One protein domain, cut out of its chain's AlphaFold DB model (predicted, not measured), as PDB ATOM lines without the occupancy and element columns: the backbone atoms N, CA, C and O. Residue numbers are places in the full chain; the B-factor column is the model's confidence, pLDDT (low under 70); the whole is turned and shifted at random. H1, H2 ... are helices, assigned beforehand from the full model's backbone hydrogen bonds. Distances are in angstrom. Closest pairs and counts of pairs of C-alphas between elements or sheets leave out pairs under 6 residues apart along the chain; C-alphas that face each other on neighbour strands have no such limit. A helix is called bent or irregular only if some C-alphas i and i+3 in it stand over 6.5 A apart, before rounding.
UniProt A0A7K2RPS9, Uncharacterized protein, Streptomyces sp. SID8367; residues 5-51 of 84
ATOM      1  N   THR A   5      -9.956  -3.179  40.753       74.00
ATOM      2  CA  THR A   5      -9.271  -2.331  39.780       74.00
ATOM      3  C   THR A   5      -9.010  -0.985  40.439       74.00
ATOM      4  O   THR A   5      -9.899  -0.425  41.075       74.00
ATOM      5  N   VAL A   6      -7.806  -0.438  40.269       71.12
ATOM      6  CA  VAL A   6      -7.394   0.869  40.819       71.12
ATOM      7  C   VAL A   6      -8.417   1.970  40.504       71.12
ATOM      8  O   VAL A   6      -8.684   2.823  41.345       71.12
ATOM      9  N   ALA A   7      -9.067   1.889  39.339       72.88
ATOM     10  CA  ALA A   7     -10.169   2.759  38.945       72.88
ATOM     11  C   ALA A   7     -11.320   2.777  39.964       72.88
ATOM     12  O   ALA A   7     -11.854   3.838  40.232       72.88
ATOM     13  N   GLN A   8     -11.674   1.652  40.581       76.62
ATOM     14  CA  GLN A   8     -12.769   1.567  41.548       76.62
ATOM     15  C   GLN A   8     -12.431   2.272  42.868       76.62
ATOM     16  O   GLN A   8     -13.261   2.998  43.412       76.62
ATOM     17  N   LEU A   9     -11.200   2.105  43.358       72.75
ATOM     18  CA  LEU A   9     -10.725   2.825  44.543       72.75
ATOM     19  C   LEU A   9     -10.596   4.327  44.264       72.75
ATOM     20  O   LEU A   9     -11.003   5.141  45.093       72.75
ATOM     21  N   ALA A  10     -10.101   4.702  43.083       78.12
ATOM     22  CA  ALA A  10     -10.004   6.096  42.659       78.12
ATOM     23  C   ALA A  10     -11.390   6.746  42.509       78.12
ATOM     24  O   ALA A  10     -11.614   7.843  43.006       78.12
ATOM     25  N   TYR A  11     -12.349   6.054  41.894       72.88
ATOM     26  CA  TYR A  11     -13.698   6.582  41.686       72.88
ATOM     27  C   TYR A  11     -14.472   6.722  43.005       72.88
ATOM     28  O   TYR A  11     -15.181   7.711  43.200       72.88
ATOM     29  N   GLY A  12     -14.298   5.771  43.934       83.94
ATOM     30  CA  GLY A  12     -14.907   5.821  45.268       83.94
ATOM     31  C   GLY A  12     -14.318   6.922  46.154       83.94
ATOM     32  O   GLY A  12     -15.056   7.658  46.802       83.94
ATOM     33  N   SER A  13     -12.994   7.099  46.144       75.25
ATOM     34  CA  SER A  13     -12.349   8.194  46.884       75.25
ATOM     35  C   SER A  13     -12.663   9.566  46.276       75.25
ATOM     36  O   SER A  13     -12.979  10.498  47.014       75.25
ATOM     37  N   ALA A  14     -12.679   9.689  44.944       76.38
ATOM     38  CA  ALA A  14     -13.020  10.933  44.256       76.38
ATOM     39  C   ALA A  14     -14.444  11.414  44.569       76.38
ATOM     40  O   ALA A  14     -14.644  12.597  44.834       76.38
ATOM     41  N   THR A  15     -15.433  10.514  44.581       84.81
ATOM     42  CA  THR A  15     -16.831  10.883  44.863       84.81
ATOM     43  C   THR A  15     -17.040  11.341  46.303       84.81
ATOM     44  O   THR A  15     -17.713  12.348  46.516       84.81
ATOM     45  N   VAL A  16     -16.431  10.671  47.288       84.50
ATOM     46  CA  VAL A  16     -16.504  11.096  48.698       84.50
ATOM     47  C   VAL A  16     -15.944  12.504  48.861       84.50
ATOM     48  O   VAL A  16     -16.608  13.374  49.421       84.50
ATOM     49  N   VAL A  17     -14.762  12.747  48.296       79.44
ATOM     50  CA  VAL A  17     -14.095  14.048  48.335       79.44
ATOM     51  C   VAL A  17     -14.946  15.145  47.678       79.44
ATOM     52  O   VAL A  17     -15.109  16.222  48.256       79.44
ATOM     53  N   LEU A  18     -15.546  14.865  46.514       78.69
ATOM     54  CA  LEU A  18     -16.447  15.796  45.829       78.69
ATOM     55  C   LEU A  18     -17.684  16.117  46.682       78.69
ATOM     56  O   LEU A  18     -18.102  17.270  46.764       78.69
ATOM     57  N   SER A  19     -18.249  15.104  47.344       78.44
ATOM     58  CA  SER A  19     -19.437  15.248  48.187       78.44
ATOM     59  C   SER A  19     -19.148  16.042  49.460       78.44
ATOM     60  O   SER A  19     -19.982  16.840  49.884       78.44
ATOM     61  N   THR A  20     -17.965  15.876  50.059       84.50
ATOM     62  CA  THR A  20     -17.532  16.688  51.205       84.50
ATOM     63  C   THR A  20     -17.331  18.144  50.798       84.50
ATOM     64  O   THR A  20     -17.811  19.038  51.491       84.50
ATOM     65  N   LEU A  21     -16.691  18.398  49.652       74.81
ATOM     66  CA  LEU A  21     -16.523  19.753  49.122       74.81
ATOM     67  C   LEU A  21     -17.884  20.413  48.849       74.81
ATOM     68  O   LEU A  21     -18.117  21.549  49.256       74.81
ATOM     69  N   ALA A  22     -18.801  19.679  48.212       79.25
ATOM     70  CA  ALA A  22     -20.158  20.141  47.944       79.25
ATOM     71  C   ALA A  22     -20.922  20.450  49.239       79.25
ATOM     72  O   ALA A  22     -21.560  21.495  49.319       79.25
ATOM     73  N   MET A  23     -20.813  19.605  50.273       78.56
ATOM     74  CA  MET A  23     -21.402  19.884  51.587       78.56
ATOM     75  C   MET A  23     -20.807  21.136  52.241       78.56
ATOM     76  O   MET A  23     -21.561  21.950  52.763       78.56
ATOM     77  N   LEU A  24     -19.487  21.333  52.191       78.31
ATOM     78  CA  LEU A  24     -18.830  22.520  52.757       78.31
ATOM     79  C   LEU A  24     -19.239  23.821  52.046       78.31
ATOM     80  O   LEU A  24     -19.391  24.860  52.692       78.31
ATOM     81  N   LEU A  25     -19.442  23.765  50.725       72.88
ATOM     82  CA  LEU A  25     -19.951  24.885  49.932       72.88
ATOM     83  C   LEU A  25     -21.434  25.149  50.219       72.88
ATOM     84  O   LEU A  25     -21.817  26.291  50.477       72.88
ATOM     85  N   LEU A  26     -22.257  24.095  50.214       73.44
ATOM     86  CA  LEU A  26     -23.703  24.168  50.437       73.44
ATOM     87  C   LEU A  26     -24.053  24.597  51.866       73.44
ATOM     88  O   LEU A  26     -25.018  25.330  52.060       73.44
ATOM     89  N   SER A  27     -23.232  24.227  52.855       68.25
ATOM     90  CA  SER A  27     -23.352  24.682  54.246       68.25
ATOM     91  C   SER A  27     -23.029  26.173  54.431       68.25
ATOM     92  O   SER A  27     -23.020  26.658  55.559       68.25
ATOM     93  N   GLN A  28     -22.796  26.905  53.337       65.81
ATOM     94  CA  GLN A  28     -22.472  28.322  53.307       65.81
ATOM     95  C   GLN A  28     -21.189  28.637  54.086       65.81
ATOM     96  O   GLN A  28     -21.183  29.122  55.216       65.81
ATOM     97  N   THR A  29     -20.068  28.438  53.397       58.69
ATOM     98  CA  THR A  29     -18.805  29.155  53.619       58.69
ATOM     99  C   THR A  29     -19.039  30.671  53.417       58.69
ATOM    100  O   THR A  29     -18.640  31.280  52.435       58.69
ATOM    101  N   SER A  30     -19.782  31.285  54.339       55.69
ATOM    102  CA  SER A  30     -20.232  32.689  54.306       55.69
ATOM    103  C   SER A  30     -19.325  33.606  55.134       55.69
ATOM    104  O   SER A  30     -19.646  34.743  55.459       55.69
ATOM    105  N   SER A  31     -18.164  33.107  55.543       58.53
ATOM    106  CA  SER A  31     -17.184  33.862  56.314       58.53
ATOM    107  C   SER A  31     -15.796  33.550  55.775       58.53
ATOM    108  O   SER A  31     -15.487  32.387  55.512       58.53
ATOM    109  N   GLY A  32     -14.967  34.590  55.619       65.44
ATOM    110  CA  GLY A  32     -13.597  34.558  55.079       65.44
ATOM    111  C   GLY A  32     -12.743  33.300  55.337       65.44
ATOM    112  O   GLY A  32     -12.044  32.889  54.410       65.44
ATOM    113  N   PRO A  33     -12.806  32.621  56.504       66.44
ATOM    114  CA  PRO A  33     -12.159  31.320  56.713       66.44
ATOM    115  C   PRO A  33     -12.454  30.244  55.660       66.44
ATOM    116  O   PRO A  33     -11.565  29.450  55.348       66.44
ATOM    117  N   GLY A  34     -13.649  30.193  55.073       71.75
ATOM    118  CA  GLY A  34     -13.955  29.110  54.143       71.75
ATOM    119  C   GLY A  34     -13.283  29.258  52.769       71.75
ATOM    120  O   GLY A  34     -13.058  28.251  52.107       71.75
ATOM    121  N   VAL A  35     -12.826  30.456  52.378       72.31
ATOM    122  CA  VAL A  35     -11.943  30.616  51.202       72.31
ATOM    123  C   VAL A  35     -10.604  29.911  51.439       72.31
ATOM    124  O   VAL A  35     -10.091  29.243  50.544       72.31
ATOM    125  N   GLY A  36     -10.073  29.996  52.664       76.81
ATOM    126  CA  GLY A  36      -8.872  29.265  53.067       76.81
ATOM    127  C   GLY A  36      -9.069  27.752  52.989       76.81
ATOM    128  O   GLY A  36      -8.215  27.049  52.454       76.81
ATOM    129  N   VAL A  37     -10.228  27.257  53.437       71.38
ATOM    130  CA  VAL A  37     -10.585  25.833  53.334       71.38
ATOM    131  C   VAL A  37     -10.713  25.401  51.872       71.38
ATOM    132  O   VAL A  37     -10.146  24.379  51.508       71.38
ATOM    133  N   ILE A  38     -11.363  26.194  51.012       74.19
ATOM    134  CA  ILE A  38     -11.494  25.892  49.577       74.19
ATOM    135  C   ILE A  38     -10.121  25.842  48.900       74.19
ATOM    136  O   ILE A  38      -9.849  24.894  48.167       74.19
ATOM    137  N   ALA A  39      -9.243  26.817  49.152       81.75
ATOM    138  CA  ALA A  39      -7.899  26.839  48.578       81.75
ATOM    139  C   ALA A  39      -7.058  25.643  49.056       81.75
ATOM    140  O   ALA A  39      -6.415  24.973  48.247       81.75
ATOM    141  N   MET A  40      -7.116  25.323  50.351       81.62
ATOM    142  CA  MET A  40      -6.426  24.171  50.935       81.62
ATOM    143  C   MET A  40      -6.945  22.854  50.344       81.62
ATOM    144  O   MET A  40      -6.156  22.015  49.916       81.62
ATOM    145  N   SER A  41      -8.268  22.690  50.254       77.75
ATOM    146  CA  SER A  41      -8.897  21.535  49.616       77.75
ATOM    147  C   SER A  41      -8.501  21.437  48.147       77.75
ATOM    148  O   SER A  41      -8.094  20.368  47.716       77.75
ATOM    149  N   ALA A  42      -8.529  22.531  47.385       80.38
ATOM    150  CA  ALA A  42      -8.128  22.530  45.980       80.38
ATOM    151  C   ALA A  42      -6.674  22.067  45.786       80.38
ATOM    152  O   ALA A  42      -6.408  21.261  44.896       80.38
ATOM    153  N   VAL A  43      -5.744  22.503  46.645       85.44
ATOM    154  CA  VAL A  43      -4.339  22.062  46.606       85.44
ATOM    155  C   VAL A  43      -4.206  20.588  46.982       85.44
ATOM    156  O   VAL A  43      -3.535  19.842  46.273       85.44
ATOM    157  N   ILE A  44      -4.862  20.147  48.059       86.25
ATOM    158  CA  ILE A  44      -4.822  18.745  48.500       86.25
ATOM    159  C   ILE A  44      -5.416  17.830  47.426       86.25
ATOM    160  O   ILE A  44      -4.823  16.801  47.114       86.25
ATOM    161  N   LEU A  45      -6.545  18.209  46.824       76.81
ATOM    162  CA  LEU A  45      -7.187  17.455  45.747       76.81
ATOM    163  C   LEU A  45      -6.319  17.440  44.493       76.81
ATOM    164  O   LEU A  45      -6.118  16.377  43.918       76.81
ATOM    165  N   GLY A  46      -5.783  18.588  44.080       79.06
ATOM    166  CA  GLY A  46      -4.892  18.676  42.925       79.06
ATOM    167  C   GLY A  46      -3.643  17.814  43.103       79.06
ATOM    168  O   GLY A  46      -3.262  17.081  42.192       79.06
ATOM    169  N   LEU A  47      -3.052  17.827  44.300       82.00
ATOM    170  CA  LEU A  47      -1.894  17.003  44.632       82.00
ATOM    171  C   LEU A  47      -2.260  15.517  44.712       82.00
ATOM    172  O   LEU A  47      -1.541  14.683  44.173       82.00
ATOM    173  N   PHE A  48      -3.389  15.173  45.332       75.00
ATOM    174  CA  PHE A  48      -3.860  13.794  45.400       75.00
ATOM    175  C   PHE A  48      -4.146  13.245  44.006       75.00
ATOM    176  O   PHE A  48      -3.713  12.146  43.708       75.00
ATOM    177  N   VAL A  49      -4.783  14.011  43.117       72.56
ATOM    178  CA  VAL A  49      -4.957  13.627  41.709       72.56
ATOM    179  C   VAL A  49      -3.600  13.470  41.028       72.56
ATOM    180  O   VAL A  49      -3.371  12.450  40.390       72.56
ATOM    181  N   ALA A  50      -2.663  14.402  41.212       75.62
ATOM    182  CA  ALA A  50      -1.323  14.289  40.633       75.62
ATOM    183  C   ALA A  50      -0.568  13.024  41.092       75.62
ATOM    184  O   ALA A  50       0.190  12.448  40.315       75.62
ATOM    185  N   LEU A  51      -0.787  12.576  42.333       73.75
ATOM    186  CA  LEU A  51      -0.206  11.348  42.889       73.75
ATOM    187  C   LEU A  51      -1.020  10.086  42.552       73.75
ATOM    188  O   LEU A  51      -0.460   8.997  42.450       73.75
TER     189      LEU A  51
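AT A GLANCE: This is residues 5 to 51 of the 84 residues of an uncharacterized protein of Streptomyces sp. SID8367 (UniProt A0A7K2RPS9). Two long, straight helices, H1 and H2, lie side by side in a loosely formed narrow U, with the loop of residues 27 to 32 turning the chain back from one to the other. The helices run opposite ways and nearly parallel in line, with a gap between them, and the first turn of H1 reaches past the last residues of H2. The printed part has 47 residues with two named helices, H1 then H2, and no named strand; its class is all helix. It is loose, with a radius of gyration of the C-alphas of 12.2 A, and its C-alphas span 40 by 19 by 6 A, a rod.

HOW THE PARTS SIT: H1, residues 6 to 26, and H2, residues 33 to 51, are close but not clearly touching, with 2 pairs of C-alphas within 8 A. Their closest C-alphas are those of Leu 21 and Ser 41, 7.8 A apart. Their centres are 12.8 A apart. Their lines stand at a shallow tilt of 9 degrees, and they run opposite ways. In H1 and H2 every O i to N i+4 pair is within hydrogen-bond range.

IN THESE COORDINATES: H1 begins at Val 6, C-alpha (-7.394, 0.869, 40.819), and ends at Leu 26, C-alpha (-23.703, 24.168, 50.437), a length of 30.0 A. H2 begins at Pro 33 and ends at Leu 51, C-alpha (-0.206, 11.348, 42.889), a length of 27.1 A. Neither helix is bent.

THE WHOLE: The two C-alphas farthest apart are those of Thr 5 and Ser 31, at 40.6 A. The printed part has no cut. The link from H1 to H2, 6 residues, is short. The mean pLDDT of the printed part is 75.2; residues 27 to 33, of which Pro 33 belongs to H2, are under 70.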